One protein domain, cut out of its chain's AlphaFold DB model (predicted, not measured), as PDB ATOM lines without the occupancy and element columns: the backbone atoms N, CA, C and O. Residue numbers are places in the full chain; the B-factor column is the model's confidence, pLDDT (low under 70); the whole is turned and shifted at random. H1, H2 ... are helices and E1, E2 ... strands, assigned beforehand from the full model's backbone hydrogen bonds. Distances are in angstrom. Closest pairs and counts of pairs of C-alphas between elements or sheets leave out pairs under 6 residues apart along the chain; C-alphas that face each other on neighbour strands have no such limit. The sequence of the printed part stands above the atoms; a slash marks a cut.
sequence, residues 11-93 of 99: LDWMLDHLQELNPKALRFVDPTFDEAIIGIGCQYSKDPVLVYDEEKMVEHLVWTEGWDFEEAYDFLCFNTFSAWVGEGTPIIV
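Overview. This is residues 11 to 93 of the 99 residues of an uncharacterized protein of Verrucomicrobiales bacterium (UniProt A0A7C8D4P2). A mixed sheet, E1 E2 E3, forms the middle between H1 and a V of helices, H2 and H3. The 83 printed residues hold H1 E1 E2 H2 H3 E3, mixed in class. The whole is compact, radius of gyration of the C-alphas 13.1 A, spanning 39 by 24 by 18 A.

Arrangement. H1, residues 11 to 21, is on the sheet. E1, 37 to 41, and E2, 49 to 53, are an antiparallel hairpin, N 38 and O 51 2.9 A apart. H2, 54 to 65, only grazes the sheet; its residues 58 to 62 alone touch H3, 69 to 81, at a steep tilt of 61 degrees, C-alphas 58 and 72 closest, 5.7 A. E3, 91 to 93, is parallel to E2, N 93 and O 52 2.8 A apart. H1 and H2 have every O i to N i+4 pair within hydrogen-bond range; H3 has 8 of 9.

Along the chain. C-alpha 11 is at (44.118, -27.116, 186.827), C-alpha 93 at (44.926, -11.742, 196.971).

Size, cuts and confidence. The printed part has no cut; the link H1 to E1 is long.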
ATOM      1  N   LEU A  11      42.913 -27.599 186.160       93.25
ATOM      2  CA  LEU A  11      44.118 -27.116 186.827       93.25
ATOM      3  C   LEU A  11      45.376 -27.577 186.083       93.25
ATOM      4  O   LEU A  11      46.238 -26.750 185.805       93.25
ATOM      5  N   ASP A  12      45.448 -28.846 185.676       94.75
ATOM      6  CA  ASP A  12      46.602 -29.374 184.932       94.75
ATOM      7  C   ASP A  12      46.823 -28.614 183.621       94.75
ATOM      8  O   ASP A  12      47.931 -28.165 183.339       94.75
ATOM      9  N   TRP A  13      45.751 -28.394 182.851       94.38
ATOM     10  CA  TRP A  13      45.822 -27.614 181.612       94.38
ATOM     11  C   TRP A  13      46.303 -26.181 181.842       94.38
ATOM     12  O   TRP A  13      47.084 -25.654 181.051       94.38
ATOM     13  N   MET A  14      45.835 -25.542 182.914       95.69
ATOM     14  CA  MET A  14      46.257 -24.192 183.271       95.69
ATOM     15  C   MET A  14      47.733 -24.155 183.684       95.69
ATOM     16  O   MET A  14      48.450 -23.244 183.276       95.69
ATOM     17  N   LEU A  15      48.196 -25.135 184.465       96.69
ATOM     18  CA  LEU A  15      49.587 -25.222 184.909       96.69
ATOM     19  C   LEU A  15      50.542 -25.478 183.743       96.69
ATOM     20  O   LEU A  15      51.578 -24.821 183.668       96.69
ATOM     21  N   ASP A  16      50.186 -26.366 182.812       96.56
ATOM     22  CA  ASP A  16      50.969 -26.580 181.592       96.56
ATOM     23  C   ASP A  16      51.105 -25.280 180.795       96.56
ATOM     24  O   ASP A  16      52.206 -24.879 180.422       96.56
ATOM     25  N   HIS A  17      49.984 -24.582 180.585       95.75
ATOM     26  CA  HIS A  17      49.980 -23.318 179.859       95.75
ATOM     27  C   HIS A  17      50.813 -22.241 180.566       95.75
ATOM     28  O   HIS A  17      51.566 -21.512 179.921       95.75
ATOM     29  N   LEU A  18      50.727 -22.157 181.898       97.94
ATOM     30  CA  LEU A  18      51.553 -21.245 182.684       97.94
ATOM     31  C   LEU A  18      53.041 -21.555 182.524       97.94
ATOM     32  O   LEU A  18      53.821 -20.626 182.359       97.94
ATOM     33  N   GLN A  19      53.435 -22.827 182.549       97.44
ATOM     34  CA  GLN A  19      54.836 -23.226 182.393       97.44
ATOM     35  C   GLN A  19      55.384 -22.910 180.997       97.44
ATOM     36  O   GLN A  19      56.549 -22.538 180.870       97.44
ATOM     37  N   GLU A  20      54.556 -22.994 179.952       97.31
ATOM     38  CA  GLU A  20      54.936 -22.549 178.606       97.31
ATOM     39  C   GLU A  20      55.185 -21.033 178.544       97.31
ATOM     40  O   GLU A  20      56.122 -20.588 177.877       97.31
ATOM     41  N   LEU A  21      54.365 -20.239 179.241       96.50
ATOM     42  CA  LEU A  21      54.473 -18.777 179.265       96.50
ATOM     43  C   LEU A  21      55.567 -18.271 180.211       96.50
ATOM     44  O   LEU A  21      56.249 -17.297 179.905       96.50
ATOM     45  N   ASN A  22      55.719 -18.916 181.363       97.88
ATOM     46  CA  ASN A  22      56.676 -18.585 182.403       97.88
ATOM     47  C   ASN A  22      57.237 -19.866 183.046       97.88
ATOM     48  O   ASN A  22      56.734 -20.314 184.079       97.88
ATOM     49  N   PRO A  23      58.351 -20.409 182.524       97.19
ATOM     50  CA  PRO A  23      59.017 -21.579 183.103       97.19
ATOM     51  C   PRO A  23      59.571 -21.356 184.520       97.19
ATOM     52  O   PRO A  23      60.088 -22.280 185.144       97.19
ATOM     53  N   LYS A  24      59.562 -20.107 185.007       97.62
ATOM     54  CA  LYS A  24      60.002 -19.742 186.357       97.62
ATOM     55  C   LYS A  24      58.837 -19.569 187.324       97.62
ATOM     56  O   LYS A  24      59.108 -19.324 188.494       97.62
ATOM     57  N   ALA A  25      57.584 -19.653 186.868       98.00
ATOM     58  CA  ALA A  25      56.425 -19.534 187.741       98.00
ATOM     59  C   ALA A  25      56.476 -20.605 188.835       98.00
ATOM     60  O   ALA A  25      56.700 -21.787 188.564       98.00
ATOM     61  N   LEU A  26      56.279 -20.172 190.078       97.31
ATOM     62  CA  LEU A  26      56.365 -21.032 191.246       97.31
ATOM     63  C   LEU A  26      54.971 -21.433 191.716       97.31
ATOM     64  O   LEU A  26      54.007 -20.677 191.608       97.31
ATOM     65  N   ARG A  27      54.894 -22.640 192.268       96.75
ATOM     66  CA  ARG A  27      53.720 -23.202 192.933       96.75
ATOM     67  C   ARG A  27      54.160 -23.658 194.317       96.75
ATOM     68  O   ARG A  27      55.274 -24.166 194.455       96.75
ATOM     69  N   PHE A  28      53.317 -23.456 195.321       95.69
ATOM     70  CA  PHE A  28      53.573 -24.035 196.635       95.69
ATOM     71  C   PHE A  28      53.474 -25.563 196.545       95.69
ATOM     72  O   PHE A  28      52.760 -26.101 195.701       95.69
ATOM     73  N   VAL A  29      54.257 -26.276 197.350       93.88
ATOM     74  CA  VAL A  29      54.331 -27.749 197.291       93.88
ATOM     75  C   VAL A  29      54.108 -28.420 198.638       93.88
ATOM     76  O   VAL A  29      53.887 -29.625 198.668       93.88
ATOM     77  N   ASP A  30      54.169 -27.657 199.728       91.38
ATOM     78  CA  ASP A  30      54.030 -28.164 201.089       91.38
ATOM     79  C   ASP A  30      53.420 -27.079 202.001       91.38
ATOM     80  O   ASP A  30      54.154 -26.279 202.590       91.38
ATOM     81  N   PRO A  31      52.081 -26.977 202.047       92.38
ATOM     82  CA  PRO A  31      51.119 -27.682 201.191       92.38
ATOM     83  C   PRO A  31      50.982 -27.014 199.805       92.38
ATOM     84  O   PRO A  31      51.577 -25.968 199.528       92.38
ATOM     85  N   THR A  32      50.239 -27.641 198.885       93.25
ATOM     86  CA  THR A  32      50.105 -27.137 197.503       93.25
ATOM     87  C   THR A  32      49.137 -25.967 197.362       93.25
ATOM     88  O   THR A  32      49.313 -25.151 196.457       93.25
ATOM     89  N   PHE A  33      48.138 -25.877 198.247       96.69
ATOM     90  CA  PHE A  33      47.069 -24.872 198.216       96.69
ATOM     91  C   PHE A  33      46.328 -24.788 196.869       96.69
ATOM     92  O   PHE A  33      45.952 -23.708 196.412       96.69
ATOM     93  N   ASP A  34      46.140 -25.920 196.186       96.50
ATOM     94  CA  ASP A  34      45.586 -25.930 194.826       96.50
ATOM     95  C   ASP A  34      44.160 -25.386 194.758       96.50
ATOM     96  O   ASP A  34      43.792 -24.698 193.809       96.50
ATOM     97  N   GLU A  35      43.358 -25.663 195.780       95.56
ATOM     98  CA  GLU A  35      41.997 -25.150 195.930       95.56
ATOM     99  C   GLU A  35      41.932 -23.634 196.171       95.56
ATOM    100  O   GLU A  35      40.897 -23.010 195.907       95.56
ATOM    101  N   ALA A  36      43.037 -23.034 196.620       97.31
ATOM    102  CA  ALA A  36      43.178 -21.593 196.760       97.31
ATOM    103  C   ALA A  36      43.627 -20.910 195.458       97.31
ATOM    104  O   ALA A  36      43.578 -19.683 195.380       97.31
ATOM    105  N   ILE A  37      44.010 -21.657 194.413       97.81
ATOM    106  CA  ILE A  37      44.362 -21.072 193.113       97.81
ATOM    107  C   ILE A  37      43.101 -20.536 192.430       97.81
ATOM    108  O   ILE A  37      42.189 -21.280 192.067       97.81
ATOM    109  N   ILE A  38      43.080 -19.224 192.192       96.69
ATOM    110  CA  ILE A  38      41.977 -18.529 191.514       96.69
ATOM    111  C   ILE A  38      42.311 -18.133 190.072       96.69
ATOM    112  O   ILE A  38      41.425 -17.707 189.330       96.69
ATOM    113  N   GLY A  39      43.569 -18.298 189.647       96.69
ATOM    114  CA  GLY A  39      43.975 -18.129 188.255       96.69
ATOM    115  C   GLY A  39      45.447 -17.769 188.070       96.69
ATOM    116  O   GLY A  39      46.305 -18.097 188.890       96.69
ATOM    117  N   ILE A  40      45.721 -17.081 186.963       97.56
ATOM    118  CA  ILE A  40      47.038 -16.574 186.572       97.56
ATOM    119  C   ILE A  40      46.953 -15.051 186.445       97.56
ATOM    120  O   ILE A  40      46.000 -14.526 185.869       97.56
ATOM    121  N   GLY A  41      47.958 -14.343 186.955       96.44
ATOM    122  CA  GLY A  41      48.046 -12.887 186.926       96.44
ATOM    123  C   GLY A  41      49.338 -12.430 186.263       96.44
ATOM    124  O   GLY A  41      50.383 -13.051 186.425       96.44
ATOM    125  N   CYS A  42      49.278 -11.328 185.520       95.00
ATOM    126  CA  CYS A  42      50.450 -10.690 184.930       95.00
ATOM    127  C   CYS A  42      50.302  -9.167 184.954       95.00
ATOM    128  O   CYS A  42      49.213  -8.629 184.744       95.00
ATOM    129  N   GLN A  43      51.414  -8.464 185.151       94.12
ATOM    130  CA  GLN A  43      51.513  -7.037 184.853       94.12
ATOM    131  C   GLN A  43      52.085  -6.836 183.446       94.12
ATOM    132  O   GLN A  43      52.724  -7.723 182.883       94.12
ATOM    133  N   TYR A  44      51.888  -5.648 182.868       91.44
ATOM    134  CA  TYR A  44      52.504  -5.305 181.586       91.44
ATOM    135  C   TYR A  44      54.027  -5.513 181.650       91.44
ATOM    136  O   TYR A  44      54.669  -5.051 182.591       91.44
ATOM    137  N   SER A  45      54.598  -6.185 180.644       93.31
ATOM    138  CA  SER A  45      56.024  -6.561 180.534       93.31
ATOM    139  C   SER A  45      56.562  -7.581 181.549       93.31
ATOM    140  O   SER A  45      57.772  -7.814 181.576       93.31
ATOM    141  N   LYS A  46      55.702  -8.202 182.364       95.06
ATOM    142  CA  LYS A  46      56.081  -9.266 183.299       95.06
ATOM    143  C   LYS A  46      55.471 -10.595 182.876       95.06
ATOM    144  O   LYS A  46      54.338 -10.633 182.395       95.06
ATOM    145  N   ASP A  47      56.228 -11.664 183.083       97.56
ATOM    146  CA  ASP A  47      55.749 -13.017 182.837       97.56
ATOM    147  C   ASP A  47      54.627 -13.367 183.840       97.56
ATOM    148  O   ASP A  47      54.653 -12.900 184.983       97.56
ATOM    149  N   PRO A  48      53.614 -14.148 183.432       98.12
ATOM    150  CA  PRO A  48      52.500 -14.512 184.301       98.12
ATOM    151  C   PRO A  48      52.923 -15.394 185.481       98.12
ATOM    152  O   PRO A  48      53.825 -16.217 185.355       98.12
ATOM    153  N   VAL A  49      52.225 -15.281 186.611       98.62
ATOM    154  CA  VAL A  49      52.419 -16.113 187.815       98.62
ATOM    155  C   VAL A  49      51.079 -16.614 188.354       98.62
ATOM    156  O   VAL A  49      50.022 -16.105 187.975       98.62
ATOM    157  N   LEU A  50      51.109 -17.612 189.242       98.31
ATOM    158  CA  LEU A  50      49.904 -18.080 189.932       98.31
ATOM    159  C   LEU A  50      49.319 -16.995 190.838       98.31
ATOM    160  O   LEU A  50      50.053 -16.195 191.421       98.31
ATOM    161  N   VAL A  51      47.995 -17.005 190.967       98.25
ATOM    162  CA  VAL A  51      47.243 -16.147 191.884       98.25
ATOM    163  C   VAL A  51      46.467 -17.024 192.854       98.25
ATOM    164  O   VAL A  51      45.658 -17.851 192.424       98.25
ATOM    165  N   TYR A  52      46.704 -16.811 194.144       98.12
ATOM    166  CA  TYR A  52      46.021 -17.492 195.238       98.12
ATOM    167  C   TYR A  52      45.082 -16.535 195.972       98.12
ATOM    168  O   TYR A  52      45.340 -15.332 196.052       98.12
ATOM    169  N   ASP A  53      44.009 -17.088 196.518       97.25
ATOM    170  CA  ASP A  53      43.133 -16.435 197.483       97.25
ATOM    171  C   ASP A  53      43.669 -16.657 198.905       97.25
ATOM    172  O   ASP A  53      43.879 -17.796 199.320       97.25
ATOM    173  N   GLU A  54      43.926 -15.567 199.631       96.81
ATOM    174  CA  GLU A  54      44.508 -15.586 200.978       96.81
ATOM    175  C   GLU A  54      43.650 -16.378 201.974       96.81
ATOM    176  O   GLU A  54      44.175 -17.206 202.719       96.81
ATOM    177  N   GLU A  55      42.334 -16.150 201.969       95.31
ATOM    178  CA  GLU A  55      41.399 -16.753 202.921       95.31
ATOM    179  C   GLU A  55      41.337 -18.263 202.707       95.31
ATOM    180  O   GLU A  55      41.465 -19.031 203.657       95.31
ATOM    181  N   LYS A  56      41.289 -18.706 201.447       96.50
ATOM    182  CA  LYS A  56      41.302 -20.139 201.121       96.50
ATOM    183  C   LYS A  56      42.586 -20.850 201.539       96.50
ATOM    184  O   LYS A  56      42.538 -22.028 201.880       96.50
ATOM    185  N   MET A  57      43.733 -20.168 201.518       97.69
ATOM    186  CA  MET A  57      44.982 -20.750 202.024       97.69
ATOM    187  C   MET A  57      44.918 -20.966 203.541       97.69
ATOM    188  O   MET A  57      45.383 -21.991 204.035       97.69
ATOM    189  N   VAL A  58      44.312 -20.032 204.281       97.12
ATOM    190  CA  VAL A  58      44.081 -20.186 205.725       97.12
ATOM    191  C   VAL A  58      43.088 -21.321 205.978       97.12
ATOM    192  O   VAL A  58      43.375 -22.229 206.757       97.12
ATOM    193  N   GLU A  59      41.957 -21.322 205.268       96.50
ATOM    194  CA  GLU A  59      40.942 -22.376 205.340       96.50
ATOM    195  C   GLU A  59      41.522 -23.762 205.052       96.50
ATOM    196  O   GLU A  59      41.134 -24.724 205.710       96.50
ATOM    197  N   HIS A  60      42.475 -23.886 204.122       97.31
ATOM    198  CA  HIS A  60      43.164 -25.150 203.873       97.31
ATOM    199  C   HIS A  60      43.810 -25.691 205.150       97.31
ATOM    200  O   HIS A  60      43.527 -26.822 205.538       97.31
ATOM    201  N   LEU A  61      44.640 -24.893 205.831       97.31
ATOM    202  CA  LEU A  61      45.318 -25.328 207.057       97.31
ATOM    203  C   LEU A  61      44.316 -25.648 208.176       97.31
ATOM    204  O   LEU A  61      44.473 -26.637 208.890       97.31
ATOM    205  N   VAL A  62      43.245 -24.865 208.296       97.38
ATOM    206  CA  VAL A  62      42.204 -25.107 209.304       97.38
ATOM    207  C   VAL A  62      41.451 -26.413 209.019       97.38
ATOM    208  O   VAL A  62      41.301 -27.251 209.908       97.38
ATOM    209  N   TRP A  63      40.991 -26.635 207.786       96.38
ATOM    210  CA  TRP A  63      40.112 -27.763 207.458       96.38
ATOM    211  C   TRP A  63      40.837 -29.077 207.186       96.38
ATOM    212  O   TRP A  63      40.246 -30.138 207.395       96.38
ATOM    213  N   THR A  64      42.084 -29.028 206.721       94.56
ATOM    214  CA  THR A  64      42.859 -30.236 206.394       94.56
ATOM    215  C   THR A  64      43.813 -30.636 207.515       94.56
ATOM    216  O   THR A  64      43.886 -31.819 207.845       94.56
ATOM    217  N   GLU A  65      44.457 -29.662 208.162       90.56
ATOM    218  CA  GLU A  65      45.465 -29.902 209.203       90.56
ATOM    219  C   GLU A  65      44.928 -29.654 210.626       90.56
ATOM    220  O   GLU A  65      45.582 -30.006 211.608       90.56
ATOM    221  N   GLY A  66      43.724 -29.081 210.767       95.25
ATOM    222  CA  GLY A  66      43.061 -28.886 212.061       95.25
ATOM    223  C   GLY A  66      43.624 -27.738 212.901       95.25
ATOM    224  O   GLY A  66      43.515 -27.780 214.127       95.25
ATOM    225  N   TRP A  67      44.255 -26.751 212.262       97.00
ATOM    226  CA  TRP A  67      44.850 -25.597 212.938       97.00
ATOM    227  C   TRP A  67      43.775 -24.630 213.438       97.00
ATOM    228  O   TRP A  67      42.688 -24.542 212.861       97.00
ATOM    229  N   ASP A  68      44.092 -23.865 214.485       97.44
ATOM    230  CA  ASP A  68      43.310 -22.672 214.796       97.44
ATOM    231  C   ASP A  68      43.501 -21.612 213.698       97.44
ATOM    232  O   ASP A  68      44.560 -21.527 213.072       97.44
ATOM    233  N   PHE A  69      42.470 -20.803 213.453       95.94
ATOM    234  CA  PHE A  69      42.508 -19.777 212.414       95.94
ATOM    235  C   PHE A  69      43.640 -18.763 212.637       95.94
ATOM    236  O   PHE A  69      44.337 -18.415 211.684       95.94
ATOM    237  N   GLU A  70      43.844 -18.302 213.876       96.56
ATOM    238  CA  GLU A  70      44.887 -17.321 214.201       96.56
ATOM    239  C   GLU A  70      46.279 -17.933 213.996       96.56
ATOM    240  O   GLU A  70      47.133 -17.329 213.348       96.56
ATOM    241  N   GLU A  71      46.476 -19.179 214.437       97.19
ATOM    242  CA  GLU A  71      47.733 -19.911 214.246       97.19
ATOM    243  C   GLU A  71      48.051 -20.149 212.761       97.19
ATOM    244  O   GLU A  71      49.192 -19.961 212.327       97.19
ATOM    245  N   ALA A  72      47.049 -20.538 211.966       97.44
ATOM    246  CA  ALA A  72      47.187 -20.740 210.526       97.44
ATOM    247  C   ALA A  72      47.550 -19.435 209.808       97.44
ATOM    248  O   ALA A  72      48.467 -19.410 208.981       97.44
ATOM    249  N   TYR A  73      46.863 -18.342 210.146       96.38
ATOM    250  CA  TYR A  73      47.122 -17.031 209.566       96.38
ATOM    251  C   TYR A  73      48.526 -16.524 209.913       96.38
ATOM    252  O   TYR A  73      49.279 -16.156 209.011       96.38
ATOM    253  N   ASP A  74      48.929 -16.578 211.184       96.62
ATOM    254  CA  ASP A  74      50.255 -16.134 211.627       96.62
ATOM    255  C   ASP A  74      51.384 -16.935 210.964       96.62
ATOM    256  O   ASP A  74      52.390 -16.372 210.509       96.62
ATOM    257  N   PHE A  75      51.206 -18.253 210.846       95.75
ATOM    258  CA  PHE A  75      52.150 -19.108 210.137       95.75
ATOM    259  C   PHE A  75      52.281 -18.716 208.666       95.75
ATOM    260  O   PHE A  75      53.407 -18.576 208.168       95.75
ATOM    261  N   LEU A  76      51.158 -18.518 207.971       97.00
ATOM    262  CA  LEU A  76      51.149 -18.124 206.567       97.00
ATOM    263  C   LEU A  76      51.742 -16.729 206.371       97.00
ATOM    264  O   LEU A  76      52.550 -16.551 205.461       97.00
ATOM    265  N   CYS A  77      51.450 -15.769 207.248       95.88
ATOM    266  CA  CYS A  77      52.045 -14.435 207.212       95.88
ATOM    267  C   CYS A  77      53.576 -14.480 207.229       95.88
ATOM    268  O   CYS A  77      54.220 -13.782 206.438       95.88
ATOM    269  N   PHE A  78      54.163 -15.307 208.098       92.62
ATOM    270  CA  PHE A  78      55.614 -15.394 208.243       92.62
ATOM    271  C   PHE A  78      56.278 -16.238 207.148       92.62
ATOM    272  O   PHE A  78      57.281 -15.818 206.570       92.62
ATOM    273  N   ASN A  79      55.731 -17.418 206.851       92.06
ATOM    274  CA  ASN A  79      56.398 -18.404 205.994       92.06
ATOM    275  C   ASN A  79      56.018 -18.288 204.515       92.06
ATOM    276  O   ASN A  79      56.768 -18.753 203.659       92.06
ATOM    277  N   THR A  80      54.874 -17.669 204.213       94.75
ATOM    278  CA  THR A  80      54.270 -17.712 202.875       94.75
ATOM    279  C   THR A  80      54.020 -16.313 202.320       94.75
ATOM    280  O   THR A  80      54.615 -15.936 201.315       94.75
ATOM    281  N   PHE A  81      53.194 -15.498 202.978       95.50
ATOM    282  CA  PHE A  81      52.714 -14.221 202.436       95.50
ATOM    283  C   PHE A  81      53.801 -13.147 202.363       95.50
ATOM    284  O   PHE A  81      53.757 -12.273 201.500       95.50
ATOM    285  N   SER A  82      54.805 -13.233 203.236       91.00
ATOM    286  CA  SER A  82      55.960 -12.327 203.229       91.00
ATOM    287  C   SER A  82      57.131 -12.841 202.381       91.00
ATOM    288  O   SER A  82      58.184 -12.200 202.339       91.00
ATOM    289  N   ALA A  83      56.993 -13.999 201.728       91.19
ATOM    290  CA  ALA A  83      58.075 -14.602 200.965       91.19
ATOM    291  C   ALA A  83      58.233 -13.947 199.584       91.19
ATOM    292  O   ALA A  83      57.271 -13.745 198.848       91.19
ATOM    293  N   TRP A  84      59.481 -13.677 199.198       95.25
ATOM    294  CA  TRP A  84      59.847 -13.312 197.831       95.25
ATOM    295  C   TRP A  84      61.073 -14.106 197.400       95.25
ATOM    296  O   TRP A  84      62.166 -13.932 197.938       95.25
ATOM    297  N   VAL A  85      60.893 -14.972 196.407       94.81
ATOM    298  CA  VAL A  85      61.927 -15.907 195.929       94.81
ATOM    299  C   VAL A  85      62.256 -15.699 194.445       94.81
ATOM    300  O   VAL A  85      62.877 -16.544 193.803       94.81
ATOM    301  N   GLY A  86      61.876 -14.540 193.902       96.12
ATOM    302  CA  GLY A  86      62.148 -14.122 192.527       96.12
ATOM    303  C   GLY A  86      60.882 -13.805 191.733       96.12
ATOM    304  O   GLY A  86      59.774 -13.843 192.254       96.12
ATOM    305  N   GLU A  87      61.046 -13.515 190.445       95.62
ATOM    306  CA  GLU A  87      59.961 -13.057 189.556       95.62
ATOM    307  C   GLU A  87      58.843 -14.092 189.332       95.62
ATOM    308  O   GLU A  87      57.783 -13.748 188.831       95.62
ATOM    309  N   GLY A  88      59.070 -15.356 189.696       97.19
ATOM    310  CA  GLY A  88      58.052 -16.406 189.669       97.19
ATOM    311  C   GLY A  88      57.193 -16.494 190.928       97.19
ATOM    312  O   GLY A  88      56.340 -17.377 190.997       97.19
ATOM    313  N   THR A  89      57.447 -15.643 191.931       97.62
ATOM    314  CA  THR A  89      56.703 -15.637 193.199       97.62
ATOM    315  C   THR A  89      55.215 -15.375 192.922       97.62
ATOM    316  O   THR A  89      54.909 -14.418 192.203       97.62
ATOM    317  N   PRO A  90      54.290 -16.195 193.455       97.81
ATOM    318  CA  PRO A  90      52.855 -16.008 193.250       97.81
ATOM    319  C   PRO A  90      52.323 -14.672 193.772       97.81
ATOM    320  O   PRO A  90      52.895 -14.058 194.672       97.81
ATOM    321  N   ILE A  91      51.171 -14.263 193.246       97.75
ATOM    322  CA  ILE A  91      50.360 -13.181 193.811       97.75
ATOM    323  C   ILE A  91      49.384 -13.795 194.813       97.75
ATOM    324  O   ILE A  91      48.725 -14.788 194.509       97.75
ATOM    325  N   ILE A  92      49.255 -13.177 195.982       97.38
ATOM    326  CA  ILE A  92      48.285 -13.567 197.008       97.38
ATOM    327  C   ILE A  92      47.294 -12.419 197.160       97.38
ATOM    328  O   ILE A  92      47.689 -11.268 197.357       97.38
ATOM    329  N   VAL A  93      46.011 -12.722 196.976       96.12
ATOM    330  CA  VAL A  93      44.926 -11.742 196.971       96.12
ATOM    331  C   VAL A  93      44.125 -11.870 198.256       96.12
ATOM    332  O   VAL A  93      43.533 -12.912 198.520       96.12
TER     333      VAL A  93